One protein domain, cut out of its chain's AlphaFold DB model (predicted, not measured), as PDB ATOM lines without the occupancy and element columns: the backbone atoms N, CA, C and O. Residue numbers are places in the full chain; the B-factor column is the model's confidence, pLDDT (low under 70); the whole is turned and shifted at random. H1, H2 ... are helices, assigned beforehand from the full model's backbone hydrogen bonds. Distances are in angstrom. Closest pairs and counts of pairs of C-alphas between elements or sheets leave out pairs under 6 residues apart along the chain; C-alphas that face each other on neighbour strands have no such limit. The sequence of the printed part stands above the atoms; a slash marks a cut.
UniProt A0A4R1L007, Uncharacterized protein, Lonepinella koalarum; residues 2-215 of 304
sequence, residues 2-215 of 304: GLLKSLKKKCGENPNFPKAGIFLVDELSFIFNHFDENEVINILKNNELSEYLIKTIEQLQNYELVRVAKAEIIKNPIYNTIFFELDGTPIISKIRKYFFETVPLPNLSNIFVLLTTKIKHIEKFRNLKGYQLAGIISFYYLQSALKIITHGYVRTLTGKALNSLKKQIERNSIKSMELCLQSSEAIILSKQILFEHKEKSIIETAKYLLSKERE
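Overview. This is residues 2 to 215 of the 304 residues of an uncharacterized protein of Lonepinella koalarum (UniProt A0A4R1L007). A long helical hairpin, H8 and H9, has the small hairpin H1 and H2 packed on it, and residues 198 to 215 of H9 stick out as a straight arm. H4 starts close to H8, with Ser 50 near Tyr 140, and leads away from it about perpendicular, with H7 packed on its residues 52 to 60 and H5 and H6 packed on its residues 62 to 73 as a small head. The printed part has 214 residues, with nine named helices, H1 to H9 in order, and no named strand: all helix. It is loose, with a radius of gyration of the C-alphas of 21.6 A, spanning 76 by 49 by 28 A.

Along the chain. H1, residues 2 to 13, begins at C-alpha 2 (-47.188, 30.812, -6.897). H2 is residues 23 to 32, H3 37 to 45. H4, residues 48 to 75, measures 41.3 A from first to last C-alpha. H5 is residues 77 to 83, H6 92 to 98, H7 108 to 119. H8, residues 130 to 157, measures 41.4 A. H9, residues 162 to 215, measures 79.4 A and ends at C-alpha 215 (-74.664, -4.669, -27.416).

Arrangement. H1, H2, H8 and H9 form an up and down bundle, each running against the one before. H8 and H9 touch at a shallow tilt of 12 degrees; their closest C-alphas, Ser 138 and Ser 183, are 4.1 A apart. H3 touches no helix. H4 is about perpendicular to H8, at 79 degrees. Residues 52 to 60 of H4 touch H7, closest C-alphas Thr 56 and Leu 115, 6.2 A. In H5 1 of 3 O i to N i+4 pairs and 3 of 4 O i to N i+3 pairs are within hydrogen-bond range.

Size, cuts and confidence. The printed part has no cut and no long link. Residues 151 to 166 are among those under pLDDT 70.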
ATOM      1  N   GLY A   2     -47.886  29.647  -7.494       75.38
ATOM      2  CA  GLY A   2     -47.188  30.812  -6.897       75.38
ATOM      3  C   GLY A   2     -46.701  31.893  -7.882       75.38
ATOM      4  O   GLY A   2     -46.749  33.082  -7.570       75.38
ATOM      5  N   LEU A   3     -46.310  31.498  -9.100       80.25
ATOM      6  CA  LEU A   3     -45.868  32.407 -10.171       80.25
ATOM      7  C   LEU A   3     -46.959  33.396 -10.609       80.25
ATOM      8  O   LEU A   3     -46.684  34.587 -10.734       80.25
ATOM      9  N   LEU A   4     -48.199  32.929 -10.789       85.69
ATOM     10  CA  LEU A   4     -49.322  33.787 -11.183       85.69
ATOM     11  C   LEU A   4     -49.740  34.733 -10.056       85.69
ATOM     12  O   LEU A   4     -49.999  35.904 -10.314       85.69
ATOM     13  N   LYS A   5     -49.709  34.275  -8.797       86.19
ATOM     14  CA  LYS A   5     -49.937  35.149  -7.632       86.19
ATOM     15  C   LYS A   5     -48.893  36.268  -7.561       86.19
ATOM     16  O   LYS A   5     -49.246  37.425  -7.345       86.19
ATOM     17  N   SER A   6     -47.619  35.941  -7.799       88.75
ATOM     18  CA  SER A   6     -46.542  36.934  -7.880       88.75
ATOM     19  C   SER A   6     -46.752  37.915  -9.036       88.75
ATOM     20  O   SER A   6     -46.616  39.122  -8.840       88.75
ATOM     21  N   LEU A   7     -47.131  37.425 -10.222       89.44
ATOM     22  CA  LEU A   7     -47.427  38.270 -11.379       89.44
ATOM     23  C   LEU A   7     -48.592  39.227 -11.091       89.44
ATOM     24  O   LEU A   7     -48.447  40.429 -11.295       89.44
ATOM     25  N   LYS A   8     -49.702  38.719 -10.538       92.31
ATOM     26  CA  LYS A   8     -50.874  39.521 -10.155       92.31
ATOM     27  C   LYS A   8     -50.498  40.633  -9.180       92.31
ATOM     28  O   LYS A   8     -50.873  41.782  -9.396       92.31
ATOM     29  N   LYS A   9     -49.715  40.302  -8.145       92.19
ATOM     30  CA  LYS A   9     -49.210  41.275  -7.168       92.19
ATOM     31  C   LYS A   9     -48.396  42.377  -7.854       92.19
ATOM     32  O   LYS A   9     -48.717  43.548  -7.686       92.19
ATOM     33  N   LYS A  10     -47.429  42.014  -8.705       90.94
ATOM     34  CA  LYS A  10     -46.597  42.983  -9.444       90.94
ATOM     35  C   LYS A  10     -47.417  43.892 -10.369       90.94
ATOM     36  O   LYS A  10     -47.151  45.088 -10.433       90.94
ATOM     37  N   CYS A  11     -48.420  43.353 -11.064       89.31
ATOM     38  CA  CYS A  11     -49.338  44.151 -11.886       89.31
ATOM     39  C   CYS A  11     -50.211  45.096 -11.034       89.31
ATOM     40  O   CYS A  11     -50.487  46.229 -11.431       89.31
ATOM     41  N   GLY A  12     -50.632  44.644  -9.850       89.62
ATOM     42  CA  GLY A  12     -51.403  45.436  -8.891       89.62
ATOM     43  C   GLY A  12     -50.609  46.598  -8.295       89.62
ATOM     44  O   GLY A  12     -51.121  47.714  -8.242       89.62
ATOM     45  N   GLU A  13     -49.354  46.356  -7.919       88.94
ATOM     46  CA  GLU A  13     -48.457  47.346  -7.304       88.94
ATOM     47  C   GLU A  13     -47.916  48.372  -8.307       88.94
ATOM     48  O   GLU A  13     -47.612  49.500  -7.929       88.94
ATOM     49  N   ASN A  14     -47.814  48.024  -9.595       85.25
ATOM     50  CA  ASN A  14     -47.324  48.953 -10.608       85.25
ATOM     51  C   ASN A  14     -48.414  49.988 -10.971       85.25
ATOM     52  O   ASN A  14     -49.460  49.603 -11.503       85.25
ATOM     53  N   PRO A  15     -48.211  51.296 -10.720       82.56
ATOM     54  CA  PRO A  15     -49.229  52.320 -10.972       82.56
ATOM     55  C   PRO A  15     -49.501  52.541 -12.465       82.56
ATOM     56  O   PRO A  15     -50.594  52.953 -12.831       82.56
ATOM     57  N   ASN A  16     -48.534  52.221 -13.326       82.94
ATOM     58  CA  ASN A  16     -48.605  52.472 -14.764       82.94
ATOM     59  C   ASN A  16     -49.145  51.268 -15.555       82.94
ATOM     60  O   ASN A  16     -49.376  51.383 -16.759       82.94
ATOM     61  N   PHE A  17     -49.325  50.112 -14.902       88.12
ATOM     62  CA  PHE A  17     -49.903  48.920 -15.521       88.12
ATOM     63  C   PHE A  17     -51.412  49.089 -15.753       88.12
ATOM     64  O   PHE A  17     -52.108  49.526 -14.830       88.12
ATOM     65  N   PRO A  18     -51.948  48.703 -16.931       88.25
ATOM     66  CA  PRO A  18     -53.381  48.758 -17.195       88.25
ATOM     67  C   PRO A  18     -54.155  47.943 -16.154       88.25
ATOM     68  O   PRO A  18     -54.091  46.715 -16.139       88.25
ATOM     69  N   LYS A  19     -54.910  48.607 -15.269       89.06
ATOM     70  CA  LYS A  19     -55.635  47.920 -14.183       89.06
ATOM     71  C   LYS A  19     -56.696  46.958 -14.709       89.06
ATOM     72  O   LYS A  19     -56.854  45.872 -14.159       89.06
ATOM     73  N   ALA A  20     -57.316  47.297 -15.839       85.94
ATOM     74  CA  ALA A  20     -58.187  46.388 -16.574       85.94
ATOM     75  C   ALA A  20     -57.460  45.111 -17.037       85.94
ATOM     76  O   ALA A  20     -58.097  44.092 -17.202       85.94
ATOM     77  N   GLY A  21     -56.135  45.096 -17.197       88.12
ATOM     78  CA  GLY A  21     -55.389  43.884 -17.547       88.12
ATOM     79  C   GLY A  21     -55.172  42.913 -16.379       88.12
ATOM     80  O   GLY A  21     -54.710  41.798 -16.598       88.12
ATOM     81  N   ILE A  22     -55.477  43.302 -15.133       92.38
ATOM     82  CA  ILE A  22     -55.194  42.470 -13.949       92.38
ATOM     83  C   ILE A  22     -56.068  41.208 -13.926       92.38
ATOM     84  O   ILE A  22     -55.567  40.145 -13.554       92.38
ATOM     85  N   PHE A  23     -57.334  41.291 -14.361       92.75
ATOM     86  CA  PHE A  23     -58.238  40.129 -14.372       92.75
ATOM     87  C   PHE A  23     -57.731  39.009 -15.291       92.75
ATOM     88  O   PHE A  23     -57.999  37.838 -15.039       92.75
ATOM     89  N   LEU A  24     -56.934  39.339 -16.316       94.31
ATOM     90  CA  LEU A  24     -56.348  38.355 -17.229       94.31
ATOM     91  C   LEU A  24     -55.461  37.343 -16.486       94.31
ATOM     92  O   LEU A  24     -55.343  36.200 -16.914       94.31
ATOM     93  N   VAL A  25     -54.872  37.722 -15.345       92.19
ATOM     94  CA  VAL A  25     -54.087  36.798 -14.512       92.19
ATOM     95  C   VAL A  25     -54.980  35.775 -13.798       92.19
ATOM     96  O   VAL A  25     -54.577  34.623 -13.617       92.19
ATOM     97  N   ASP A  26     -56.196  36.167 -13.417       91.50
ATOM     98  CA  ASP A  26     -57.181  35.256 -12.825       91.50
ATOM     99  C   ASP A  26     -57.712  34.285 -13.878       91.50
ATOM    100  O   ASP A  26     -57.764  33.076 -13.648       91.50
ATOM    101  N   GLU A  27     -57.989  34.793 -15.076       93.50
ATOM    102  CA  GLU A  27     -58.417  33.972 -16.207       93.50
ATOM    103  C   GLU A  27     -57.355  32.965 -16.641       93.50
ATOM    104  O   GLU A  27     -57.635  31.792 -16.902       93.50
ATOM    105  N   LEU A  28     -56.098  33.395 -16.645       91.12
ATOM    106  CA  LEU A  28     -54.976  32.515 -16.905       91.12
ATOM    107  C   LEU A  28     -54.805  31.458 -15.804       91.12
ATOM    108  O   LEU A  28     -54.458  30.313 -16.098       91.12
ATOM    109  N   SER A  29     -55.085  31.811 -14.545       89.56
ATOM    110  CA  SER A  29     -55.068  30.854 -13.432       89.56
ATOM    111  C   SER A  29     -56.108  29.754 -13.636       89.56
ATOM    112  O   SER A  29     -55.797  28.580 -13.447       89.56
ATOM    113  N   PHE A  30     -57.313  30.110 -14.091       88.69
ATOM    114  CA  PHE A  30     -58.344  29.135 -14.444       88.69
ATOM    115  C   PHE A  30     -57.890  28.183 -15.562       88.69
ATOM    116  O   PHE A  30     -58.082  26.967 -15.464       88.69
ATOM    117  N   ILE A  31     -57.254  28.716 -16.609       88.69
ATOM    118  CA  ILE A  31     -56.719  27.912 -17.715       88.69
ATOM    119  C   ILE A  31     -55.651  26.939 -17.197       88.69
ATOM    120  O   ILE A  31     -55.724  25.746 -17.483       88.69
ATOM    121  N   PHE A  32     -54.701  27.409 -16.383       88.31
ATOM    122  CA  PHE A  32     -53.606  26.580 -15.864       88.31
ATOM    123  C   PHE A  32     -54.049  25.516 -14.854       88.31
ATOM    124  O   PHE A  32     -53.352  24.518 -14.709       88.31
ATOM    125  N   ASN A  33     -55.224  25.648 -14.232       87.75
ATOM    126  CA  ASN A  33     -55.803  24.571 -13.417       87.75
ATOM    127  C   ASN A  33     -56.160  23.314 -14.237       87.75
ATOM    128  O   ASN A  33     -56.391  22.258 -13.661       87.75
ATOM    129  N   HIS A  34     -56.224  23.416 -15.571       85.06
ATOM    130  CA  HIS A  34     -56.495  22.294 -16.480       85.06
ATOM    131  C   HIS A  34     -55.220  21.668 -17.070       85.06
ATOM    132  O   HIS A  34     -55.274  20.971 -18.090       85.06
ATOM    133  N   PHE A  35     -54.065  21.967 -16.482       85.00
ATOM    134  CA  PHE A  35     -52.775  21.413 -16.868       85.00
ATOM    135  C   PHE A  35     -52.231  20.563 -15.717       85.00
ATOM    136  O   PHE A  35     -52.615  20.758 -14.565       85.00
ATOM    137  N   ASP A  36     -51.285  19.674 -16.019       80.38
ATOM    138  CA  ASP A  36     -50.466  19.055 -14.980       80.38
ATOM    139  C   ASP A  36     -49.550  20.120 -14.348       80.38
ATOM    140  O   ASP A  36     -48.843  20.854 -15.049       80.38
ATOM    141  N   GLU A  37     -49.570  20.228 -13.018       71.94
ATOM    142  CA  GLU A  37     -48.825  21.248 -12.282       71.94
ATOM    143  C   GLU A  37     -47.310  21.146 -12.533       71.94
ATOM    144  O   GLU A  37     -46.636  22.174 -12.659       71.94
ATOM    145  N   ASN A  38     -46.778  19.932 -12.701       72.81
ATOM    146  CA  ASN A  38     -45.359  19.718 -12.983       72.81
ATOM    147  C   ASN A  38     -44.983  20.174 -14.400       72.81
ATOM    148  O   ASN A  38     -43.940  20.803 -14.601       72.81
ATOM    149  N   GLU A  39     -45.850  19.911 -15.376       70.69
ATOM    150  CA  GLU A  39     -45.657  20.306 -16.772       70.69
ATOM    151  C   GLU A  39     -45.694  21.837 -16.917       70.69
ATOM    152  O   GLU A  39     -44.790  22.430 -17.512       70.69
ATOM    153  N   VAL A  40     -46.665  22.499 -16.276       71.19
ATOM    154  CA  VAL A  40     -46.757  23.970 -16.227       71.19
ATOM    155  C   VAL A  40     -45.509  24.569 -15.612       71.19
ATOM    156  O   VAL A  40     -44.918  25.485 -16.177       71.19
ATOM    157  N   ILE A  41     -45.097  24.083 -14.441       69.81
ATOM    158  CA  ILE A  41     -43.940  24.642 -13.739       69.81
ATOM    159  C   ILE A  41     -42.681  24.495 -14.595       69.81
ATOM    160  O   ILE A  41     -41.904  25.447 -14.681       69.81
ATOM    161  N   ASN A  42     -42.499  23.354 -15.259       73.56
ATOM    162  CA  ASN A  42     -41.353  23.120 -16.131       73.56
ATOM    163  C   ASN A  42     -41.358  24.039 -17.357       73.56
ATOM    164  O   ASN A  42     -40.325  24.628 -17.671       73.56
ATOM    165  N   ILE A  43     -42.502  24.221 -18.018       72.81
ATOM    166  CA  ILE A  43     -42.611  25.088 -19.200       72.81
ATOM    167  C   ILE A  43     -42.472  26.567 -18.826       72.81
ATOM    168  O   ILE A  43     -41.790  27.312 -19.519       72.81
ATOM    169  N   LEU A  44     -43.075  27.010 -17.721       73.69
ATOM    170  CA  LEU A  44     -43.011  28.412 -17.302       73.69
ATOM    171  C   LEU A  44     -41.640  28.811 -16.743       73.69
ATOM    172  O   LEU A  44     -41.275  29.983 -16.813       73.69
ATOM    173  N   LYS A  45     -40.894  27.868 -16.151       72.50
ATOM    174  CA  LYS A  45     -39.518  28.111 -15.690       72.50
ATOM    175  C   LYS A  45     -38.511  28.067 -16.829       72.50
ATOM    176  O   LYS A  45     -37.473  28.719 -16.740       72.50
ATOM    177  N   ASN A  46     -38.786  27.282 -17.864       66.75
ATOM    178  CA  ASN A  46     -37.853  27.065 -18.948       66.75
ATOM    179  C   ASN A  46     -38.176  28.010 -20.118       66.75
ATOM    180  O   ASN A  46     -39.153  27.833 -20.842       66.75
ATOM    181  N   ASN A  47     -37.354  29.050 -20.287       69.25
ATOM    182  CA  ASN A  47     -37.579  30.128 -21.259       69.25
ATOM    183  C   ASN A  47     -37.580  29.669 -22.733       69.25
ATOM    184  O   ASN A  47     -37.959  30.458 -23.596       69.25
ATOM    185  N   GLU A  48     -37.222  28.418 -23.035       79.12
ATOM    186  CA  GLU A  48     -37.176  27.849 -24.391       79.12
ATOM    187  C   GLU A  48     -38.440  28.134 -25.222       79.12
ATOM    188  O   GLU A  48     -38.348  28.593 -26.359       79.12
ATOM    189  N   LEU A  49     -39.645  27.917 -24.677       82.69
ATOM    190  CA  LEU A  49     -40.882  28.149 -25.439       82.69
ATOM    191  C   LEU A  49     -41.114  29.641 -25.726       82.69
ATOM    192  O   LEU A  49     -41.634  29.998 -26.785       82.69
ATOM    193  N   SER A  50     -40.664  30.516 -24.824       83.81
ATOM    194  CA  SER A  50     -40.674  31.962 -25.062       83.81
ATOM    195  C   SER A  50     -39.709  32.349 -26.183       83.81
ATOM    196  O   SER A  50     -40.033  33.231 -26.972       83.81
ATOM    197  N   GLU A  51     -38.565  31.676 -26.322       87.44
ATOM    198  CA  GLU A  51     -37.640  31.903 -27.442       87.44
ATOM    199  C   GLU A  51     -38.252  31.496 -28.785       87.44
ATOM    200  O   GLU A  51     -38.144  32.237 -29.765       87.44
ATOM    201  N   TYR A  52     -38.941  30.352 -28.845       89.19
ATOM    202  CA  TYR A  52     -39.668  29.942 -30.052       89.19
ATOM    203  C   TYR A  52     -40.779  30.927 -30.414       89.19
ATOM    204  O   TYR A  52     -40.965  31.235 -31.596       89.19
ATOM    205  N   LEU A  53     -41.494  31.444 -29.414       90.12
ATOM    206  CA  LEU A  53     -42.516  32.466 -29.605       90.12
ATOM    207  C   LEU A  53     -41.909  33.777 -30.128       90.12
ATOM    208  O   LEU A  53     -42.399  34.300 -31.124       90.12
ATOM    209  N   ILE A  54     -40.801  34.252 -29.546       90.44
ATOM    210  CA  ILE A  54     -40.076  35.446 -30.017       90.44
ATOM    211  C   ILE A  54     -39.656  35.279 -31.479       90.44
ATOM    212  O   ILE A  54     -40.034  36.096 -32.314       90.44
ATOM    213  N   LYS A  55     -38.971  34.180 -31.819       91.44
ATOM    214  CA  LYS A  55     -38.549  33.890 -33.202       91.44
ATOM    215  C   LYS A  55     -39.733  33.823 -34.167       91.44
ATOM    216  O   LYS A  55     -39.609  34.144 -35.344       91.44
ATOM    217  N   THR A  56     -40.886  33.361 -33.690       91.75
ATOM    218  CA  THR A  56     -42.117  33.277 -34.484       91.75
ATOM    219  C   THR A  56     -42.722  34.653 -34.733       91.75
ATOM    220  O   THR A  56     -43.052  34.964 -35.874       91.75
ATOM    221  N   ILE A  57     -42.791  35.502 -33.706       90.50
ATOM    222  CA  ILE A  57     -43.230  36.894 -33.836       90.50
ATOM    223  C   ILE A  57     -42.295  37.654 -34.785       90.50
ATOM    224  O   ILE A  57     -42.772  38.292 -35.718       90.50
ATOM    225  N   GLU A  58     -40.978  37.536 -34.605       89.44
ATOM    226  CA  GLU A  58     -39.982  38.197 -35.458       89.44
ATOM    227  C   GLU A  58     -40.092  37.767 -36.918       89.44
ATOM    228  O   GLU A  58     -40.052  38.606 -37.817       89.44
ATOM    229  N   GLN A  59     -40.270  36.470 -37.172       90.56
ATOM    230  CA  GLN A  59     -40.449  35.957 -38.524       90.56
ATOM    231  C   GLN A  59     -41.706  36.537 -39.184       90.56
ATOM    232  O   GLN A  59     -41.639  36.992 -40.324       90.56
ATOM    233  N   LEU A  60     -42.837  36.566 -38.473       90.56
ATOM    234  CA  LEU A  60     -44.084  37.131 -38.993       90.56
ATOM    235  C   LEU A  60     -43.973  38.639 -39.241       90.56
ATOM    236  O   LEU A  60     -44.421  39.125 -40.277       90.56
ATOM    237  N   GLN A  61     -43.319  39.370 -38.338       88.75
ATOM    238  CA  GLN A  61     -43.026  40.790 -38.525       88.75
ATOM    239  C   GLN A  61     -42.137  41.030 -39.746       88.75
ATOM    240  O   GLN A  61     -42.378  41.962 -40.507       88.75
ATOM    241  N   ASN A  62     -41.126  40.187 -39.962       88.88
ATOM    242  CA  ASN A  62     -40.247  40.300 -41.119       88.88
ATOM    243  C   ASN A  62     -40.995  40.005 -42.428       88.88
ATOM    244  O   ASN A  62     -40.769  40.701 -43.414       88.88
ATOM    245  N   TYR A  63     -41.920  39.038 -42.446       88.94
ATOM    246  CA  TYR A  63     -42.774  38.809 -43.616       88.94
ATOM    247  C   TYR A  63     -43.648  40.017 -43.938       88.94
ATOM    248  O   TYR A  63     -43.727  40.428 -45.096       88.94
ATOM    249  N   GLU A  64     -44.254  40.616 -42.916       87.19
ATOM    250  CA  GLU A  64     -45.096  41.792 -43.090       87.19
ATOM    251  C   GLU A  64     -44.286  43.006 -43.562       87.19
ATOM    252  O   GLU A  64     -44.683  43.701 -44.496       87.19
ATOM    253  N   LEU A  65     -43.090  43.202 -43.007       88.31
ATOM    254  CA  LEU A  65     -42.144  44.224 -43.450       88.31
ATOM    255  C   LEU A  65     -41.773  44.075 -44.928       88.31
ATOM    256  O   LEU A  65     -41.797  45.053 -45.672       88.31
ATOM    257  N   VAL A  66     -41.453  42.859 -45.370       89.56
ATOM    258  CA  VAL A  66     -41.135  42.589 -46.778       89.56
ATOM    259  C   VAL A  66     -42.352  42.840 -47.669       89.56
ATOM    260  O   VAL A  66     -42.203  43.385 -48.763       89.56
ATOM    261  N   ARG A  67     -43.560  42.490 -47.213       89.50
ATOM    262  CA  ARG A  67     -44.813  42.749 -47.936       89.50
ATOM    263  C   ARG A  67     -45.044  44.247 -48.140       89.50
ATOM    264  O   ARG A  67     -45.309  44.669 -49.264       89.50
ATOM    265  N   VAL A  68     -44.896  45.045 -47.082       88.56
ATOM    266  CA  VAL A  68     -45.033  46.510 -47.139       88.56
ATOM    267  C   VAL A  68     -43.941  47.128 -48.015       88.56
ATOM    268  O   VAL A  68     -44.243  47.965 -48.861       88.56
ATOM    269  N   ALA A  69     -42.693  46.666 -47.897       89.00
ATOM    270  CA  ALA A  69     -41.590  47.124 -48.742       89.00
ATOM    271  C   ALA A  69     -41.861  46.881 -50.234       89.00
ATOM    272  O   ALA A  69     -41.656  47.776 -51.050       89.00
ATOM    273  N   LYS A  70     -42.381  45.701 -50.595       89.62
ATOM    274  CA  LYS A  70     -42.781  45.391 -51.978       89.62
ATOM    275  C   LYS A  70     -43.896  46.307 -52.475       89.62
ATOM    276  O   LYS A  70     -43.828  46.773 -53.608       89.62
ATOM    277  N   ALA A  71     -44.894  46.590 -51.640       90.00
ATOM    278  CA  ALA A  71     -45.964  47.521 -51.992       90.00
ATOM    279  C   ALA A  71     -45.435  48.945 -52.236       90.00
ATOM    280  O   ALA A  71     -45.931  49.643 -53.120       90.00
ATOM    281  N   GLU A  72     -44.410  49.365 -51.496       88.94
ATOM    282  CA  GLU A  72     -43.796  50.682 -51.665       88.94
ATOM    283  C   GLU A  72     -42.933  50.773 -52.932       88.94
ATOM    284  O   GLU A  72     -42.947  51.795 -53.615       88.94
ATOM    285  N   ILE A  73     -42.266  49.683 -53.317       90.56
ATOM    286  CA  ILE A  73     -41.509  49.598 -54.579       90.56
ATOM    287  C   ILE A  73     -42.412  49.790 -55.796       90.56
ATOM    288  O   ILE A  73     -42.007  50.441 -56.755       90.56
ATOM    289  N   ILE A  74     -43.641  49.265 -55.761       89.44
ATOM    290  CA  ILE A  74     -44.606  49.446 -56.856       89.44
ATOM    291  C   ILE A  74     -44.912  50.935 -57.070       89.44
ATOM    292  O   ILE A  74     -45.083  51.370 -58.207       89.44
ATOM    293  N   LYS A  75     -44.954  51.727 -55.993       91.38
ATOM    294  CA  LYS A  75     -45.176  53.177 -56.074       91.38
ATOM    295  C   LYS A  75     -43.922  53.926 -56.508       91.38
ATOM    296  O   LYS A  75     -44.019  54.898 -57.250       91.38
ATOM    297  N   ASN A  76     -42.756  53.505 -56.020       89.69
ATOM    298  CA  ASN A  76     -41.481  54.132 -56.334       89.69
ATOM    299  C   ASN A  76     -40.374  53.068 -56.501       89.69
ATOM    300  O   ASN A  76     -39.806  52.598 -55.506       89.69
ATOM    301  N   PRO A  77     -40.023  52.712 -57.755       89.50
ATOM    302  CA  PRO A  77     -39.066  51.645 -58.058       89.50
ATOM    303  C   PRO A  77     -37.658  51.851 -57.486       89.50
ATOM    304  O   PRO A  77     -36.921  50.880 -57.321       89.50
ATOM    305  N   ILE A  78     -37.284  53.091 -57.138       87.00
ATOM    306  CA  ILE A  78     -35.978  53.422 -56.542       87.00
ATOM    307  C   ILE A  78     -35.767  52.665 -55.225       87.00
ATOM    308  O   ILE A  78     -34.642  52.297 -54.892       87.00
ATOM    309  N   TYR A  79     -36.839  52.356 -54.491       88.88
ATOM    310  CA  TYR A  79     -36.730  51.608 -53.243       88.88
ATOM    311  C   TYR A  79     -36.317  50.144 -53.422       88.88
ATOM    312  O   TYR A  79     -35.942  49.506 -52.438       88.88
ATOM    313  N   ASN A  80     -36.320  49.604 -54.647       88.06
ATOM    314  CA  ASN A  80     -35.912  48.222 -54.884       88.06
ATOM    315  C   ASN A  80     -34.449  47.992 -54.479       88.06
ATOM    316  O   ASN A  80     -34.165  47.075 -53.718       88.06
ATOM    317  N   THR A  81     -33.544  48.890 -54.877       86.00
ATOM    318  CA  THR A  81     -32.111  48.815 -54.530       86.00
ATOM    319  C   THR A  81     -31.828  49.161 -53.065       86.00
ATOM    320  O   THR A  81     -30.745  48.893 -52.540       86.00
ATOM    321  N   ILE A  82     -32.802  49.767 -52.381       87.62
ATOM    322  CA  ILE A  82     -32.716  50.111 -50.961       87.62
ATOM    323  C   ILE A  82     -33.153  48.922 -50.100       87.62
ATOM    324  O   ILE A  82     -32.535  48.654 -49.069       87.62
ATOM    325  N   PHE A  83     -34.208  48.210 -50.499       91.06
ATOM    326  CA  PHE A  83     -34.821  47.148 -49.700       91.06
ATOM    327  C   PHE A  83     -34.368  45.738 -50.076       91.06
ATOM    328  O   PHE A  83     -34.460  44.851 -49.229       91.06
ATOM    329  N   PHE A  84     -33.870  45.525 -51.292       92.25
ATOM    330  CA  PHE A  84     -33.499  44.213 -51.806       92.25
ATOM    331  C   PHE A  84     -32.084  44.230 -52.384       92.25
ATOM    332  O   PHE A  84     -31.629  45.232 -52.940       92.25
ATOM    333  N   GLU A  85     -31.386  43.112 -52.223       91.44
ATOM    334  CA  GLU A  85     -30.158  42.818 -52.955       91.44
ATOM    335  C   GLU A  85     -30.469  42.586 -54.445       91.44
ATOM    336  O   GLU A  85     -31.627  42.418 -54.844       91.44
ATOM    337  N   LEU A  86     -29.431  42.557 -55.286       85.50
ATOM    338  CA  LEU A  86     -29.579  42.362 -56.737       85.50
ATOM    339  C   LEU A  86     -30.244  41.026 -57.110       85.50
ATOM    340  O   LEU A  86     -30.876  40.928 -58.158       85.50
ATOM    341  N   ASP A  87     -30.124  40.013 -56.252       87.38
ATOM    342  CA  ASP A  87     -30.753  38.697 -56.402       87.38
ATOM    343  C   ASP A  87     -32.215  38.655 -55.907       87.38
ATOM    344  O   ASP A  87     -32.868  37.614 -55.969       87.38
ATOM    345  N   GLY A  88     -32.748  39.779 -55.413       84.12
ATOM    346  CA  GLY A  88     -34.093  39.875 -54.852       84.12
ATOM    347  C   GLY A  88     -34.203  39.446 -53.385       84.12
ATOM    348  O   GLY A  88     -35.320  39.365 -52.862       84.12
ATOM    349  N   THR A  89     -33.088  39.196 -52.693       90.44
ATOM    350  CA  THR A  89     -33.082  38.887 -51.258       90.44
ATOM    351  C   THR A  89     -33.411  40.143 -50.434       90.44
ATOM    352  O   THR A  89     -32.775  41.182 -50.615       90.44
ATOM    353  N   PRO A  90     -34.391  40.103 -49.508       91.25
ATOM    354  CA  PRO A  90     -34.747  41.267 -48.700       91.25
ATOM    355  C   PRO A  90     -33.674  41.611 -47.662       91.25
ATOM    356  O   PRO A  90     -33.312  40.795 -46.813       91.25
ATOM    357  N   ILE A  91     -33.264  42.877 -47.633       91.56
ATOM    358  CA  ILE A  91     -32.340  43.425 -46.639       91.56
ATOM    359  C   ILE A  91     -33.148  43.875 -45.416       91.56
ATOM    360  O   ILE A  91     -33.456  45.056 -45.231       91.56
ATOM    361  N   ILE A  92     -33.512  42.913 -44.560       87.81
ATOM    362  CA  ILE A  92     -34.419  43.118 -43.411       87.81
ATOM    363  C   ILE A  92     -33.986  44.280 -42.506       87.81
ATOM    364  O   ILE A  92     -34.835  45.021 -42.017       87.81
ATOM    365  N   SER A  93     -32.682  44.487 -42.302       88.56
ATOM    366  CA  SER A  93     -32.164  45.593 -41.487       88.56
ATOM    367  C   SER A  93     -32.485  46.971 -42.081       88.56
ATOM    368  O   SER A  93     -32.892  47.871 -41.344       88.56
ATOM    369  N   LYS A  94     -32.367  47.133 -43.408       88.38
ATOM    370  CA  LYS A  94     -32.705  48.375 -44.122       88.38
ATOM    371  C   LYS A  94     -34.213  48.603 -44.139       88.38
ATOM    372  O   LYS A  94     -34.661  49.693 -43.789       88.38
ATOM    373  N   ILE A  95     -34.988  47.561 -44.450       88.25
ATOM    374  CA  ILE A  95     -36.458  47.608 -44.444       88.25
ATOM    375  C   ILE A  95     -36.970  48.005 -43.050       88.25
ATOM    376  O   ILE A  95     -37.753  48.941 -42.911       88.25
ATOM    377  N   ARG A  96     -36.475  47.352 -41.991       85.62
ATOM    378  CA  ARG A  96     -36.867  47.641 -40.604       85.62
ATOM    379  C   ARG A  96     -36.488  49.058 -40.174       85.62
ATOM    380  O   ARG A  96     -37.239  49.672 -39.426       85.62
ATOM    381  N   LYS A  97     -35.345  49.585 -40.623       85.75
ATOM    382  CA  LYS A  97     -34.937  50.968 -40.329       85.75
ATOM    383  C   LYS A  97     -35.855  51.987 -41.009       85.75
ATOM    384  O   LYS A  97     -36.126  53.029 -40.423       85.75
ATOM    385  N   TYR A  98     -36.334  51.676 -42.211       85.69
ATOM    386  CA  TYR A  98     -37.238  52.539 -42.969       85.69
ATOM    387  C   TYR A  98     -38.662  52.549 -42.388       85.69
ATOM    388  O   TYR A  98     -39.259  53.607 -42.230       85.69
ATOM    389  N   PHE A  99     -39.177  51.382 -41.990       81.94
ATOM    390  CA  PHE A  99     -40.533  51.203 -41.450       81.94
ATOM    391  C   PHE A  99     -40.569  51.082 -39.915       81.94
ATOM    392  O   PHE A  99     -41.440  50.413 -39.360       81.94
ATOM    393  N   PHE A 100     -39.604  51.688 -39.215       65.38
ATOM    394  CA  PHE A 100     -39.326  51.431 -37.792       65.38
ATOM    395  C   PHE A 100     -40.541  51.601 -36.861       65.38
ATOM    396  O   PHE A 100     -40.641  50.901 -35.855       65.38
ATOM    397  N   GLU A 101     -41.479  52.489 -37.205       63.19
ATOM    398  CA  GLU A 101     -42.662  52.795 -36.385       63.19
ATOM    399  C   GLU A 101     -43.959  52.112 -36.856       63.19
ATOM    400  O   GLU A 101     -44.965  52.183 -36.158       63.19
ATOM    401  N   THR A 102     -43.963  51.420 -38.001       62.91
ATOM    402  CA  THR A 102     -45.200  50.964 -38.669       62.91
ATOM    403  C   THR A 102     -45.392  49.452 -38.681       62.91
ATOM    404  O   THR A 102     -46.206  48.959 -39.455       62.91
ATOM    405  N   VAL A 103     -44.651  48.687 -37.875       66.19
ATOM    406  CA  VAL A 103     -44.803  47.222 -37.855       66.19
ATOM    407  C   VAL A 103     -45.825  46.825 -36.794       66.19
ATOM    408  O   VAL A 103     -45.475  46.807 -35.608       66.19
ATOM    409  N   PRO A 104     -47.074  46.502 -37.174       67.94
ATOM    410  CA  PRO A 104     -48.047  46.014 -36.214       67.94
ATOM    411  C   PRO A 104     -47.573  44.690 -35.608       67.94
ATOM    412  O   PRO A 104     -46.813  43.922 -36.212       67.94
ATOM    413  N   LEU A 105     -48.037  44.408 -34.394       74.50
ATOM    414  CA  LEU A 105     -47.926  43.063 -33.843       74.50
ATOM    415  C   LEU A 105     -48.638  42.075 -34.787       74.50
ATOM    416  O   LEU A 105     -49.742  42.369 -35.250       74.50
ATOM    417  N   PRO A 106     -48.026  40.916 -35.095       83.62
ATOM    418  CA  PRO A 106     -48.695  39.894 -35.881       83.62
ATOM    419  C   PRO A 106     -49.977  39.428 -35.193       83.62
ATOM    420  O   PRO A 106     -50.017  39.314 -33.970       83.62
ATOM    421  N   ASN A 107     -50.995  39.094 -35.987       85.31
ATOM    422  CA  ASN A 107     -52.230  38.507 -35.473       85.31
ATOM    423  C   ASN A 107     -51.934  37.204 -34.702       85.31
ATOM    424  O   ASN A 107     -51.175  36.347 -35.176       85.31
ATOM    425  N   LEU A 108     -52.577  37.043 -33.542       88.88
ATOM    426  CA  LEU A 108     -52.513  35.855 -32.699       88.88
ATOM    427  C   LEU A 108     -52.729  34.544 -33.467       88.88
ATOM    428  O   LEU A 108     -52.004  33.585 -33.215       88.88
ATOM    429  N   SER A 109     -53.674  34.478 -34.407       87.56
ATOM    430  CA  SER A 109     -53.940  33.268 -35.196       87.56
ATOM    431  C   SER A 109     -52.705  32.822 -35.981       87.56
ATOM    432  O   SER A 109     -52.345  31.646 -35.951       87.56
ATOM    433  N   ASN A 110     -51.999  33.761 -36.618       88.88
ATOM    434  CA  ASN A 110     -50.779  33.464 -37.370       88.88
ATOM    435  C   ASN A 110     -49.657  32.993 -36.444       88.88
ATOM    436  O   ASN A 110     -48.935  32.050 -36.770       88.88
ATOM    437  N   ILE A 111     -49.532  33.626 -35.274       91.06
ATOM    438  CA  ILE A 111     -48.563  33.226 -34.249       91.06
ATOM    439  C   ILE A 111     -48.867  31.812 -33.768       91.06
ATOM    440  O   ILE A 111     -47.970  30.976 -33.742       91.06
ATOM    441  N   PHE A 112     -50.120  31.532 -33.414       91.75
ATOM    442  CA  PHE A 112     -50.547  30.245 -32.885       91.75
ATOM    443  C   PHE A 112     -50.301  29.116 -33.889       91.75
ATOM    444  O   PHE A 112     -49.693  28.104 -33.534       91.75
ATOM    445  N   VAL A 113     -50.699  29.302 -35.151       91.56
ATOM    446  CA  VAL A 113     -50.498  28.314 -36.221       91.56
ATOM    447  C   VAL A 113     -49.010  28.061 -36.455       91.56
ATOM    448  O   VAL A 113     -48.565  26.915 -36.370       91.56
ATOM    449  N   LEU A 114     -48.221  29.116 -36.683       91.06
ATOM    450  CA  LEU A 114     -46.797  28.976 -36.998       91.06
ATOM    451  C   LEU A 114     -45.985  28.436 -35.810       91.06
ATOM    452  O   LEU A 114     -45.043  27.659 -35.988       91.06
ATOM    453  N   LEU A 115     -46.347  28.816 -34.583       91.44
ATOM    454  CA  LEU A 115     -45.709  28.287 -33.385       91.44
ATOM    455  C   LEU A 115     -46.018  26.798 -33.230       91.44
ATOM    456  O   LEU A 115     -45.093  26.015 -33.026       91.44
ATOM    457  N   THR A 116     -47.281  26.396 -33.413       90.44
ATOM    458  CA  THR A 116     -47.698  24.987 -33.356       90.44
ATOM    459  C   THR A 116     -46.909  24.141 -34.353       90.44
ATOM    460  O   THR A 116     -46.389  23.089 -33.987       90.44
ATOM    461  N   THR A 117     -46.739  24.611 -35.596       88.44
ATOM    462  CA  THR A 117     -45.964  23.873 -36.607       88.44
ATOM    463  C   THR A 117     -44.494  23.724 -36.227       88.44
ATOM    464  O   THR A 117     -43.909  22.672 -36.460       88.44
ATOM    465  N   LYS A 118     -43.895  24.743 -35.600       87.88
ATOM    466  CA  LYS A 118     -42.486  24.698 -35.184       87.88
ATOM    467  C   LYS A 118     -42.251  23.767 -34.000       87.88
ATOM    468  O   LYS A 118     -41.272  23.027 -33.994       87.88
ATOM    469  N   ILE A 119     -43.130  23.799 -33.000       88.44
ATOM    470  CA  ILE A 119     -42.910  23.057 -31.753       88.44
ATOM    471  C   ILE A 119     -43.368  21.599 -31.827       88.44
ATOM    472  O   ILE A 119     -42.896  20.787 -31.039       88.44
ATOM    473  N   LYS A 120     -44.229  21.229 -32.787       85.75
ATOM    474  CA  LYS A 120     -44.765  19.861 -32.931       85.75
ATOM    475  C   LYS A 120     -43.681  18.786 -33.090       85.75
ATOM    476  O   LYS A 120     -43.880  17.637 -32.694       85.75
ATOM    477  N   HIS A 121     -42.535  19.147 -33.664       85.50
ATOM    478  CA  HIS A 121     -41.409  18.234 -33.866       85.50
ATOM    479  C   HIS A 121     -40.509  18.094 -32.630       85.50
ATOM    480  O   HIS A 121     -39.708  17.166 -32.564       85.50
ATOM    481  N   ILE A 122     -40.665  18.973 -31.639       85.00
ATOM    482  CA  ILE A 122     -39.868  18.989 -30.415       85.00
ATOM    483  C   ILE A 122     -40.526  18.057 -29.400       85.00
ATOM    484  O   ILE A 122     -41.647  18.306 -28.962       85.00
ATOM    485  N   GLU A 123     -39.823  16.999 -29.000       82.06
ATOM    486  CA  GLU A 123     -40.343  15.944 -28.118       82.06
ATOM    487  C   GLU A 123     -40.989  16.494 -26.837       82.06
ATOM    488  O   GLU A 123     -42.110  16.129 -26.496       82.06
ATOM    489  N   LYS A 124     -40.338  17.477 -26.209       80.25
ATOM    490  CA  LYS A 124     -40.797  18.144 -24.983       80.25
ATOM    491  C   LYS A 124     -42.114  18.917 -25.125       80.25
ATOM    492  O   LYS A 124     -42.813  19.097 -24.136       80.25
ATOM    493  N   PHE A 125     -42.452  19.386 -26.327       83.69
ATOM    494  CA  PHE A 125     -43.685  20.141 -26.593       83.69
ATOM    495  C   PHE A 125     -44.692  19.352 -27.435       83.69
ATOM    496  O   PHE A 125     -45.784  19.848 -27.703       83.69
ATOM    497  N   ARG A 126     -44.355  18.122 -27.844       80.00
ATOM    498  CA  ARG A 126     -45.164  17.302 -28.758       80.00
ATOM    499  C   ARG A 126     -46.571  17.037 -28.223       80.00
ATOM    500  O   ARG A 126     -47.519  17.002 -29.003       80.00
ATOM    501  N   ASN A 127     -46.694  16.862 -26.910       82.00
ATOM    502  CA  ASN A 127     -47.957  16.536 -26.247       82.00
ATOM    503  C   ASN A 127     -48.719  17.772 -25.746       82.00
ATOM    504  O   ASN A 127     -49.799  17.629 -25.174       82.00
ATOM    505  N   LEU A 128     -48.184  18.975 -25.976       85.69
ATOM    506  CA  LEU A 128     -48.811  20.211 -25.532       85.69
ATOM    507  C   LEU A 128     -50.118  20.433 -26.302       85.69
ATOM    508  O   LEU A 128     -50.131  20.577 -27.526       85.69
ATOM    509  N   LYS A 129     -51.238  20.477 -25.582       88.56
ATOM    510  CA  LYS A 129     -52.560  20.676 -26.179       88.56
ATOM    511  C   LYS A 129     -52.729  22.121 -26.649       88.56
ATOM    512  O   LYS A 129     -52.150  23.052 -26.091       88.56
ATOM    513  N   GLY A 130     -53.600  22.336 -27.635       89.62
ATOM    514  CA  GLY A 130     -53.831  23.667 -28.214       89.62
ATOM    515  C   GLY A 130     -54.271  24.721 -27.189       89.62
ATOM    516  O   GLY A 130     -53.718  25.819 -27.158       89.62
ATOM    517  N   TYR A 131     -55.194  24.372 -26.280       90.88
ATOM    518  CA  TYR A 131     -55.601  25.284 -25.204       90.88
ATOM    519  C   TYR A 131     -54.438  25.607 -24.258       90.88
ATOM    520  O   TYR A 131     -54.364  26.723 -23.738       90.88
ATOM    521  N   GLN A 132     -53.513  24.656 -24.067       89.75
ATOM    522  CA  GLN A 132     -52.354  24.852 -23.208       89.75
ATOM    523  C   GLN A 132     -51.373  25.848 -23.824       89.75
ATOM    524  O   GLN A 132     -50.959  26.808 -23.170       89.75
ATOM    525  N   LEU A 133     -51.073  25.667 -25.112       91.19
ATOM    526  CA  LEU A 133     -50.239  26.574 -25.890       91.19
ATOM    527  C   LEU A 133     -50.800  28.004 -25.895       91.19
ATOM    528  O   LEU A 133     -50.059  28.949 -25.630       91.19
ATOM    529  N   ALA A 134     -52.105  28.166 -26.130       92.75
ATOM    530  CA  ALA A 134     -52.762  29.474 -26.113       92.75
ATOM    531  C   ALA A 134     -52.664  30.148 -24.730       92.75
ATOM    532  O   ALA A 134     -52.358  31.338 -24.639       92.75
ATOM    533  N   GLY A 135     -52.819  29.377 -23.646       91.88
ATOM    534  CA  GLY A 135     -52.589  29.867 -22.286       91.88
ATOM    535  C   GLY A 135     -51.152  30.363 -22.077       91.88
ATOM    536  O   GLY A 135     -50.938  31.445 -21.534       91.88
ATOM    537  N   ILE A 136     -50.152  29.629 -22.566       90.50
ATOM    538  CA  ILE A 136     -48.745  30.037 -22.433       90.50
ATOM    539  C   ILE A 136     -48.429  31.295 -23.262       90.50
ATOM    540  O   ILE A 136     -47.727  32.182 -22.774       90.50
ATOM    541  N   ILE A 137     -48.986  31.427 -24.470       92.62
ATOM    542  CA  ILE A 137     -48.876  32.659 -25.270       92.62
ATOM    543  C   ILE A 137     -49.476  33.848 -24.507       92.62
ATOM    544  O   ILE A 137     -48.864  34.915 -24.434       92.62
ATOM    545  N   SER A 138     -50.640  33.659 -23.877       93.69
ATOM    546  CA  SER A 138     -51.259  34.703 -23.056       93.69
ATOM    547  C   SER A 138     -50.367  35.122 -21.883       93.69
ATOM    548  O   SER A 138     -50.156  36.316 -21.648       93.69
ATOM    549  N   PHE A 139     -49.777  34.148 -21.184       92.19
ATOM    550  CA  PHE A 139     -48.826  34.407 -20.106       92.19
ATOM    551  C   PHE A 139     -47.619  35.224 -20.577       92.19
ATOM    552  O   PHE A 139     -47.245  36.199 -19.922       92.19
ATOM    553  N   TYR A 140     -47.034  34.860 -21.720       91.94
ATOM    554  CA  TYR A 140     -45.917  35.593 -22.313       91.94
ATOM    555  C   TYR A 140     -46.272  37.062 -22.572       91.94
ATOM    556  O   TYR A 140     -45.494  37.961 -22.230       91.94
ATOM    557  N   TYR A 141     -47.454  37.328 -23.132       92.94
ATOM    558  CA  TYR A 141     -47.886  38.693 -23.410       92.94
ATOM    559  C   TYR A 141     -48.124  39.509 -22.138       92.94
ATOM    560  O   TYR A 141     -47.676  40.654 -22.071       92.94
ATOM    561  N   LEU A 142     -48.704  38.917 -21.088       92.50
ATOM    562  CA  LEU A 142     -48.847  39.583 -19.784       92.50
ATOM    563  C   LEU A 142     -47.502  39.912 -19.142       92.50
ATOM    564  O   LEU A 142     -47.306  41.014 -18.625       92.50
ATOM    565  N   GLN A 143     -46.552  38.977 -19.189       91.12
ATOM    566  CA  GLN A 143     -45.204  39.234 -18.691       91.12
ATOM    567  C   GLN A 143     -44.515  40.349 -19.481       91.12
ATOM    568  O   GLN A 143     -43.840  41.195 -18.891       91.12
ATOM    569  N   SER A 144     -44.687  40.364 -20.801       89.69
ATOM    570  CA  SER A 144     -44.116  41.383 -21.682       89.69
ATOM    571  C   SER A 144     -44.721  42.763 -21.419       89.69
ATOM    572  O   SER A 144     -43.977  43.739 -21.317       89.69
ATOM    573  N   ALA A 145     -46.039  42.837 -21.209       90.38
ATOM    574  CA  ALA A 145     -46.755  44.057 -20.840       90.38
ATOM    575  C   ALA A 145     -46.178  44.675 -19.553       90.38
ATOM    576  O   ALA A 145     -45.754  45.834 -19.533       90.38
ATOM    577  N   LEU A 146     -46.038  43.861 -18.500       88.75
ATOM    578  CA  LEU A 146     -45.454  44.294 -17.231       88.75
ATOM    579  C   LEU A 146     -43.982  44.729 -17.377       88.75
ATOM    580  O   LEU A 146     -43.566  45.736 -16.794       88.75
ATOM    581  N   LYS A 147     -43.181  43.983 -18.152       87.06
ATOM    582  CA  LYS A 147     -41.761  44.290 -18.390       87.06
ATOM    583  C   LYS A 147     -41.571  45.627 -19.104       87.06
ATOM    584  O   LYS A 147     -40.726  46.405 -18.670       87.06
ATOM    585  N   ILE A 148     -42.344  45.911 -20.157       83.81
ATOM    586  CA  ILE A 148     -42.227  47.159 -20.933       83.81
ATOM    587  C   ILE A 148     -42.451  48.384 -20.047       83.81
ATOM    588  O   ILE A 148     -41.674  49.337 -20.101       83.81
ATOM    589  N   ILE A 149     -43.454  48.330 -19.174       79.19
ATOM    590  CA  ILE A 149     -43.734  49.423 -18.241       79.19
ATOM    591  C   ILE A 149     -42.616  49.564 -17.209       79.19
ATOM    592  O   ILE A 149     -42.137  50.670 -16.959       79.19
ATOM    593  N   THR A 150     -42.182  48.450 -16.618       72.25
ATOM    594  CA  THR A 150     -41.197  48.463 -15.527       72.25
ATOM    595  C   THR A 150     -39.822  48.932 -16.016       72.25
ATOM    596  O   THR A 150     -39.228  49.827 -15.418       72.25
ATOM    597  N   HIS A 151     -39.324  48.392 -17.133       67.44
ATOM    598  CA  HIS A 151     -38.040  48.808 -17.711       67.44
ATOM    599  C   HIS A 151     -38.085  50.224 -18.281       67.44
ATOM    600  O   HIS A 151     -37.107  50.960 -18.153       67.44
ATOM    601  N   GLY A 152     -39.215  50.613 -18.882       58.94
ATOM    602  CA  GLY A 152     -39.443  51.976 -19.338       58.94
ATOM    603  C   GLY A 152     -39.268  52.973 -18.200       58.94
ATOM    604  O   GLY A 152     -38.456  53.881 -18.319       58.94
ATOM    605  N   TYR A 153     -39.946  52.727 -17.076       58.41
ATOM    606  CA  TYR A 153     -39.875  53.556 -15.876       58.41
ATOM    607  C   TYR A 153     -38.449  53.666 -15.300       58.41
ATOM    608  O   TYR A 153     -37.949  54.772 -15.091       58.41
ATOM    609  N   VAL A 154     -37.754  52.534 -15.115       59.41
ATOM    610  CA  VAL A 154     -36.388  52.499 -14.548       59.41
ATOM    611  C   VAL A 154     -35.376  53.240 -15.429       59.41
ATOM    612  O   VAL A 154     -34.584  54.028 -14.919       59.41
ATOM    613  N   ARG A 155     -35.412  53.039 -16.754       57.59
ATOM    614  CA  ARG A 155     -34.500  53.712 -17.700       57.59
ATOM    615  C   ARG A 155     -34.729  55.223 -17.761       57.59
ATOM    616  O   ARG A 155     -33.821  55.968 -18.110       57.59
ATOM    617  N   THR A 156     -35.940  55.676 -17.462       53.50
ATOM    618  CA  THR A 156     -36.282  57.095 -17.520       53.50
ATOM    619  C   THR A 156     -35.990  57.870 -16.232       53.50
ATOM    620  O   THR A 156     -35.768  59.073 -16.314       53.50
ATOM    621  N   LEU A 157     -35.904  57.210 -15.069       58.97
ATOM    622  CA  LEU A 157     -35.451  57.840 -13.815       58.97
ATOM    623  C   LEU A 157     -33.972  58.265 -13.856       58.97
ATOM    624  O   LEU A 157     -33.558  59.134 -13.096       58.97
ATOM    625  N   THR A 158     -33.174  57.676 -14.749       58.88
ATOM    626  CA  THR A 158     -31.732  57.941 -14.880       58.88
ATOM    627  C   THR A 158     -31.381  59.001 -15.938       58.88
ATOM    628  O   THR A 158     -30.204  59.313 -16.111       58.88
ATOM    629  N   GLY A 159     -32.365  59.592 -16.638       54.84
ATOM    630  CA  GLY A 159     -32.156  60.594 -17.699       54.84
ATOM    631  C   GLY A 159     -32.618  62.015 -17.331       54.84
ATOM    632  O   GLY A 159     -33.697  62.201 -16.782       54.84
ATOM    633  N   LYS A 160     -31.837  63.045 -17.694       55.09
ATOM    634  CA  LYS A 160     -32.043  64.466 -17.312       55.09
ATOM    635  C   LYS A 160     -33.222  65.215 -17.989       55.09
ATOM    636  O   LYS A 160     -33.326  66.424 -17.814       55.09
ATOM    637  N   ALA A 161     -34.115  64.570 -18.750       58.94
ATOM    638  CA  ALA A 161     -35.139  65.271 -19.551       58.94
ATOM    639  C   ALA A 161     -36.593  64.860 -19.214       58.94
ATOM    640  O   ALA A 161     -37.103  63.829 -19.660       58.94
ATOM    641  N   LEU A 162     -37.292  65.720 -18.463       59.16
ATOM    642  CA  LEU A 162     -38.647  65.501 -17.923       59.16
ATOM    643  C   LEU A 162     -39.765  65.442 -18.995       59.16
ATOM    644  O   LEU A 162     -40.779  64.771 -18.816       59.16
ATOM    645  N   ASN A 163     -39.586  66.114 -20.139       60.34
ATOM    646  CA  ASN A 163     -40.600  66.160 -21.206       60.34
ATOM    647  C   ASN A 163     -40.559  64.938 -22.140       60.34
ATOM    648  O   ASN A 163     -41.600  64.498 -22.630       60.34
ATOM    649  N   SER A 164     -39.382  64.340 -22.360       65.25
ATOM    650  CA  SER A 164     -39.265  63.039 -23.039       65.25
ATOM    651  C   SER A 164     -39.779  61.892 -22.165       65.25
ATOM    652  O   SER A 164     -40.330  60.928 -22.692       65.25
ATOM    653  N   LEU A 165     -39.671  62.032 -20.838       65.00
ATOM    654  CA  LEU A 165     -40.158  61.076 -19.840       65.00
ATOM    655  C   LEU A 165     -41.676  60.859 -19.948       65.00
ATOM    656  O   LEU A 165     -42.114  59.719 -20.098       65.00
ATOM    657  N   LYS A 166     -42.482  61.932 -19.942       68.25
ATOM    658  CA  LYS A 166     -43.952  61.816 -20.007       68.25
ATOM    659  C   LYS A 166     -44.418  61.114 -21.289       68.25
ATOM    660  O   LYS A 166     -45.189  60.161 -21.216       68.25
ATOM    661  N   LYS A 167     -43.871  61.514 -22.444       73.06
ATOM    662  CA  LYS A 167     -44.180  60.892 -23.746       73.06
ATOM    663  C   LYS A 167     -43.781  59.414 -23.797       73.06
ATOM    664  O   LYS A 167     -44.478  58.609 -24.407       73.06
ATOM    665  N   GLN A 168     -42.663  59.039 -23.176       74.38
ATOM    666  CA  GLN A 168     -42.197  57.654 -23.167       74.38
ATOM    667  C   GLN A 168     -43.031  56.763 -22.235       74.38
ATOM    668  O   GLN A 168     -43.330  55.628 -22.601       74.38
ATOM    669  N   ILE A 169     -43.450  57.272 -21.070       73.56
ATOM    670  CA  ILE A 169     -44.375  56.567 -20.168       73.56
ATOM    671  C   ILE A 169     -45.711  56.310 -20.868       73.56
ATOM    672  O   ILE A 169     -46.198  55.182 -20.854       73.56
ATOM    673  N   GLU A 170     -46.266  57.326 -21.528       77.00
ATOM    674  CA  GLU A 170     -47.536  57.224 -22.250       77.00
ATOM    675  C   GLU A 170     -47.462  56.191 -23.386       77.00
ATOM    676  O   GLU A 170     -48.278  55.272 -23.446       77.00
ATOM    677  N   ARG A 171     -46.408  56.241 -24.212       80.88
ATOM    678  CA  ARG A 171     -46.154  55.234 -25.262       80.88
ATOM    679  C   ARG A 171     -46.028  53.814 -24.704       80.88
ATOM    680  O   ARG A 171     -46.576  52.875 -25.277       80.88
ATOM    681  N   ASN A 172     -45.317  53.640 -23.592       81.06
ATOM    682  CA  ASN A 172     -45.156  52.328 -22.961       81.06
ATOM    683  C   ASN A 172     -46.465  51.812 -22.351       81.06
ATOM    684  O   ASN A 172     -46.698  50.605 -22.363       81.06
ATOM    685  N   SER A 173     -47.317  52.705 -21.844       81.75
ATOM    686  CA  SER A 173     -48.648  52.358 -21.343       81.75
ATOM    687  C   SER A 173     -49.554  51.869 -22.476       81.75
ATOM    688  O   SER A 173     -50.125  50.785 -22.361       81.75
ATOM    689  N   ILE A 174     -49.587  52.582 -23.611       85.06
ATOM    690  CA  ILE A 174     -50.323  52.165 -24.820       85.06
ATOM    691  C   ILE A 174     -49.844  50.787 -25.286       85.06
ATOM    692  O   ILE A 174     -50.639  49.861 -25.417       85.06
ATOM    693  N   LYS A 175     -48.528  50.603 -25.431       85.31
ATOM    694  CA  LYS A 175     -47.954  49.320 -25.853       85.31
ATOM    695  C   LYS A 175     -48.237  48.191 -24.860       85.31
ATOM    696  O   LYS A 175     -48.451  47.047 -25.251       85.31
ATOM    697  N   SER A 176     -48.255  48.486 -23.563       88.31
ATOM    698  CA  SER A 176     -48.677  47.509 -22.559       88.31
ATOM    699  C   SER A 176     -50.147  47.140 -22.701       88.31
ATOM    700  O   SER A 176     -50.489  45.982 -22.477       88.31
ATOM    701  N   MET A 177     -51.012  48.093 -23.042       88.44
ATOM    702  CA  MET A 177     -52.428  47.836 -23.275       88.44
ATOM    703  C   MET A 177     -52.631  46.943 -24.504       88.44
ATOM    704  O   MET A 177     -53.373  45.971 -24.417       88.44
ATOM    705  N   GLU A 178     -51.908  47.189 -25.598       89.31
ATOM    706  CA  GLU A 178     -51.904  46.320 -26.785       89.31
ATOM    707  C   GLU A 178     -51.495  44.879 -26.443       89.31
ATOM    708  O   GLU A 178     -52.138  43.921 -26.869       89.31
ATOM    709  N   LEU A 179     -50.462  44.704 -25.615       91.56
ATOM    710  CA  LEU A 179     -50.038  43.377 -25.163       91.56
ATOM    711  C   LEU A 179     -51.074  42.717 -24.241       91.56
ATOM    712  O   LEU A 179     -51.279  41.507 -24.319       91.56
ATOM    713  N   CYS A 180     -51.764  43.487 -23.395       93.12
ATOM    714  CA  CYS A 180     -52.901  42.978 -22.625       93.12
ATOM    715  C   CYS A 180     -54.054  42.534 -23.537       93.12
ATOM    716  O   CYS A 180     -54.662  41.499 -23.267       93.12
ATOM    717  N   LEU A 181     -54.327  43.248 -24.633       92.38
ATOM    718  CA  LEU A 181     -55.327  42.837 -25.622       92.38
ATOM    719  C   LEU A 181     -54.929  41.520 -26.298       92.38
ATOM    720  O   LEU A 181     -55.723  40.583 -26.307       92.38
ATOM    721  N   GLN A 182     -53.676  41.383 -26.736       92.38
ATOM    722  CA  GLN A 182     -53.159  40.124 -27.293       92.38
ATOM    723  C   GLN A 182     -53.229  38.960 -26.290       92.38
ATOM    724  O   GLN A 182     -53.583  37.833 -26.640       92.38
ATOM    725  N   SER A 183     -52.954  39.226 -25.010       94.25
ATOM    726  CA  SER A 183     -53.165  38.247 -23.939       94.25
ATOM    727  C   SER A 183     -54.638  37.850 -23.793       94.25
ATOM    728  O   SER A 183     -54.928  36.664 -23.606       94.25
ATOM    729  N   SER A 184     -55.560  38.812 -23.884       94.69
ATOM    730  CA  SER A 184     -56.997  38.558 -23.778       94.69
ATOM    731  C   SER A 184     -57.519  37.702 -24.933       94.69
ATOM    732  O   SER A 184     -58.217  36.720 -24.685       94.69
ATOM    733  N   GLU A 185     -57.091  37.979 -26.168       93.38
ATOM    734  CA  GLU A 185     -57.408  37.158 -27.342       93.38
ATOM    735  C   GLU A 185     -56.901  35.721 -27.153       93.38
ATOM    736  O   GLU A 185     -57.623  34.760 -27.412       93.38
ATOM    737  N   ALA A 186     -55.692  35.557 -26.610       94.56
ATOM    738  CA  ALA A 186     -55.111  34.245 -26.338       94.56
ATOM    739  C   ALA A 186     -55.846  33.480 -25.224       94.56
ATOM    740  O   ALA A 186     -55.991  32.260 -25.313       94.56
ATOM    741  N   ILE A 187     -56.357  34.176 -24.203       94.94
ATOM    742  CA  ILE A 187     -57.232  33.586 -23.176       94.94
ATOM    743  C   ILE A 187     -58.552  33.119 -23.791       94.94
ATOM    744  O   ILE A 187     -58.981  31.999 -23.515       94.94
ATOM    745  N   ILE A 188     -59.181  33.949 -24.628       93.75
ATOM    746  CA  ILE A 188     -60.436  33.605 -25.307       93.75
ATOM    747  C   ILE A 188     -60.227  32.363 -26.177       93.75
ATOM    748  O   ILE A 188     -60.962  31.389 -26.023       93.75
ATOM    749  N   LEU A 189     -59.172  32.352 -26.999       92.94
ATOM    750  CA  LEU A 189     -58.813  31.209 -27.836       92.94
ATOM    751  C   LEU A 189     -58.562  29.947 -26.998       92.94
ATOM    752  O   LEU A 189     -59.063  28.872 -27.319       92.94
ATOM    753  N   SER A 190     -57.819  30.068 -25.895       93.38
ATOM    754  CA  SER A 190     -57.558  28.945 -24.989       93.38
ATOM    755  C   SER A 190     -58.853  28.353 -24.428       93.38
ATOM    756  O   SER A 190     -59.052  27.138 -24.480       93.38
ATOM    757  N   LYS A 191     -59.765  29.204 -23.944       93.44
ATOM    758  CA  LYS A 191     -61.065  28.773 -23.418       93.44
ATOM    759  C   LYS A 191     -61.940  28.126 -24.490       93.44
ATOM    760  O   LYS A 191     -62.553  27.104 -24.198       93.44
ATOM    761  N   GLN A 192     -61.979  28.687 -25.699       92.50
ATOM    762  CA  GLN A 192     -62.724  28.122 -26.829       92.50
ATOM    763  C   GLN A 192     -62.226  26.713 -27.166       92.50
ATOM    764  O   GLN A 192     -63.012  25.771 -27.148       92.50
ATOM    765  N   ILE A 193     -60.910  26.538 -27.343       91.75
ATOM    766  CA  ILE A 193     -60.320  25.221 -27.635       91.75
ATOM    767  C   ILE A 193     -60.591  24.229 -26.493       91.75
ATOM    768  O   ILE A 193     -60.874  23.053 -26.731       91.75
ATOM    769  N   LEU A 194     -60.500  24.675 -25.234       90.88
ATOM    770  CA  LEU A 194     -60.792  23.829 -24.075       90.88
ATOM    771  C   LEU A 194     -62.259  23.377 -24.054       90.88
ATOM    772  O   LEU A 194     -62.537  22.221 -23.731       90.88
ATOM    773  N   PHE A 195     -63.185  24.280 -24.371       89.12
ATOM    774  CA  PHE A 195     -64.613  23.992 -24.425       89.12
ATOM    775  C   PHE A 195     -64.934  22.981 -25.529       89.12
ATOM    776  O   PHE A 195     -65.500  21.932 -25.231       89.12
ATOM    777  N   GLU A 196     -64.459  23.216 -26.754       88.12
ATOM    778  CA  GLU A 196     -64.629  22.291 -27.884       88.12
ATOM    779  C   GLU A 196     -64.060  20.897 -27.578       88.12
ATOM    780  O   GLU A 196     -64.673  19.870 -27.879       88.12
ATOM    781  N   HIS A 197     -62.896  20.834 -26.919       85.25
ATOM    782  CA  HIS A 197     -62.310  19.567 -26.490       85.25
ATOM    783  C   HIS A 197     -63.207  18.830 -25.480       85.25
ATOM    784  O   HIS A 197     -63.360  17.608 -25.563       85.25
ATOM    785  N   LYS A 198     -63.793  19.543 -24.508       86.25
ATOM    786  CA  LYS A 198     -64.720  18.947 -23.532       86.25
ATOM    787  C   LYS A 198     -65.997  18.453 -24.210       86.25
ATOM    788  O   LYS A 198     -66.404  17.323 -23.947       86.25
ATOM    789  N   GLU A 199     -66.585  19.240 -25.104       82.19
ATOM    790  CA  GLU A 199     -67.779  18.837 -25.855       82.19
ATOM    791  C   GLU A 199     -67.534  17.573 -26.676       82.19
ATOM    792  O   GLU A 199     -68.294  16.608 -26.573       82.19
ATOM    793  N   LYS A 200     -66.427  17.523 -27.428       83.75
ATOM    794  CA  LYS A 200     -66.059  16.342 -28.212       83.75
ATOM    795  C   LYS A 200     -65.922  15.096 -27.331       83.75
ATOM    796  O   LYS A 200     -66.468  14.048 -27.670       83.75
ATOM    797  N   SER A 201     -65.268  15.228 -26.176       83.25
ATOM    798  CA  SER A 201     -65.114  14.137 -25.206       83.25
ATOM    799  C   SER A 201     -66.454  13.652 -24.642       83.25
ATOM    800  O   SER A 201     -66.632  12.449 -24.444       83.25
ATOM    801  N   ILE A 202     -67.402  14.555 -24.373       84.31
ATOM    802  CA  ILE A 202     -68.745  14.198 -23.892       84.31
ATOM    803  C   ILE A 202     -69.507  13.442 -24.984       84.31
ATOM    804  O   ILE A 202     -70.088  12.392 -24.712       84.31
ATOM    805  N   ILE A 203     -69.458  13.929 -26.225       84.19
ATOM    806  CA  ILE A 203     -70.106  13.285 -27.375       84.19
ATOM    807  C   ILE A 203     -69.534  11.881 -27.610       84.19
ATOM    808  O   ILE A 203     -70.293  10.934 -27.817       84.19
ATOM    809  N   GLU A 204     -68.210  11.721 -27.573       86.88
ATOM    810  CA  GLU A 204     -67.555  10.416 -27.728       86.88
ATOM    811  C   GLU A 204     -67.938   9.450 -26.599       86.88
ATOM    812  O   GLU A 204     -68.255   8.288 -26.859       86.88
ATOM    813  N   THR A 205     -68.014   9.947 -25.363       84.75
ATOM    814  CA  THR A 205     -68.454   9.160 -24.204       84.75
ATOM    815  C   THR A 205     -69.913   8.722 -24.347       84.75
ATOM    816  O   THR A 205     -70.236   7.554 -24.134       84.75
ATOM    817  N   ALA A 206     -70.801   9.623 -24.772       80.75
ATOM    818  CA  ALA A 206     -72.204   9.307 -25.031       80.75
ATOM    819  C   ALA A 206     -72.353   8.251 -26.142       80.75
ATOM    820  O   ALA A 206     -73.123   7.300 -25.990       80.75
ATOM    821  N   LYS A 207     -71.576   8.361 -27.230       88.62
ATOM    822  CA  LYS A 207     -71.536   7.350 -28.302       88.62
ATOM    823  C   LYS A 207     -71.104   5.982 -27.777       88.62
ATOM    824  O   LYS A 207     -71.745   4.988 -28.109       88.62
ATOM    825  N   TYR A 208     -70.065   5.937 -26.944       88.88
ATOM    826  CA  TYR A 208     -69.576   4.700 -26.334       88.88
ATOM    827  C   TYR A 208     -70.621   4.037 -25.420       88.88
ATOM    828  O   TYR A 208     -70.845   2.827 -25.492       88.88
ATOM    829  N   LEU A 209     -71.305   4.824 -24.584       88.25
ATOM    830  CA  LEU A 209     -72.372   4.315 -23.719       88.25
ATOM    831  C   LEU A 209     -73.541   3.758 -24.545       88.25
ATOM    832  O   LEU A 209     -74.007   2.653 -24.275       88.25
ATOM    833  N   LEU A 210     -73.949   4.462 -25.605       88.44
ATOM    834  CA  LEU A 210     -74.982   3.983 -26.526       88.44
ATOM    835  C   LEU A 210     -74.578   2.687 -27.239       88.44
ATOM    836  O   LEU A 210     -75.421   1.807 -27.405       88.44
ATOM    837  N   SER A 211     -73.318   2.540 -27.661       90.38
ATOM    838  CA  SER A 211     -72.858   1.286 -28.271       90.38
ATOM    839  C   SER A 211     -72.884   0.125 -27.281       90.38
ATOM    840  O   SER A 211     -73.353  -0.953 -27.641       90.38
ATOM    841  N   LYS A 212     -72.469   0.355 -26.029       90.50
ATOM    842  CA  LYS A 212     -72.517  -0.670 -24.977       90.50
ATOM    843  C   LYS A 212     -73.943  -1.117 -24.668       90.50
ATOM    844  O   LYS A 212     -74.194  -2.307 -24.530       90.50
ATOM    845  N   GLU A 213     -74.881  -0.179 -24.576       85.75
ATOM    846  CA  GLU A 213     -76.288  -0.518 -24.340       85.75
ATOM    847  C   GLU A 213     -76.903  -1.279 -25.521       85.75
ATOM    848  O   GLU A 213     -77.621  -2.256 -25.324       85.75
ATOM    849  N   ARG A 214     -76.562  -0.913 -26.764       87.56
ATOM    850  CA  ARG A 214     -76.997  -1.670 -27.952       87.56
ATOM    851  C   ARG A 214     -76.494  -3.112 -27.945       87.56
ATOM    852  O   ARG A 214     -77.245  -4.008 -28.320       87.56
ATOM    853  N   GLU A 215     -75.253  -3.332 -27.526       89.38
ATOM    854  CA  GLU A 215     -74.664  -4.669 -27.416       89.38
ATOM    855  C   GLU A 215     -75.375  -5.514 -26.354       89.38
ATOM    856  O   GLU A 215     -75.791  -6.633 -26.646       89.38
TER     857      GLU A 215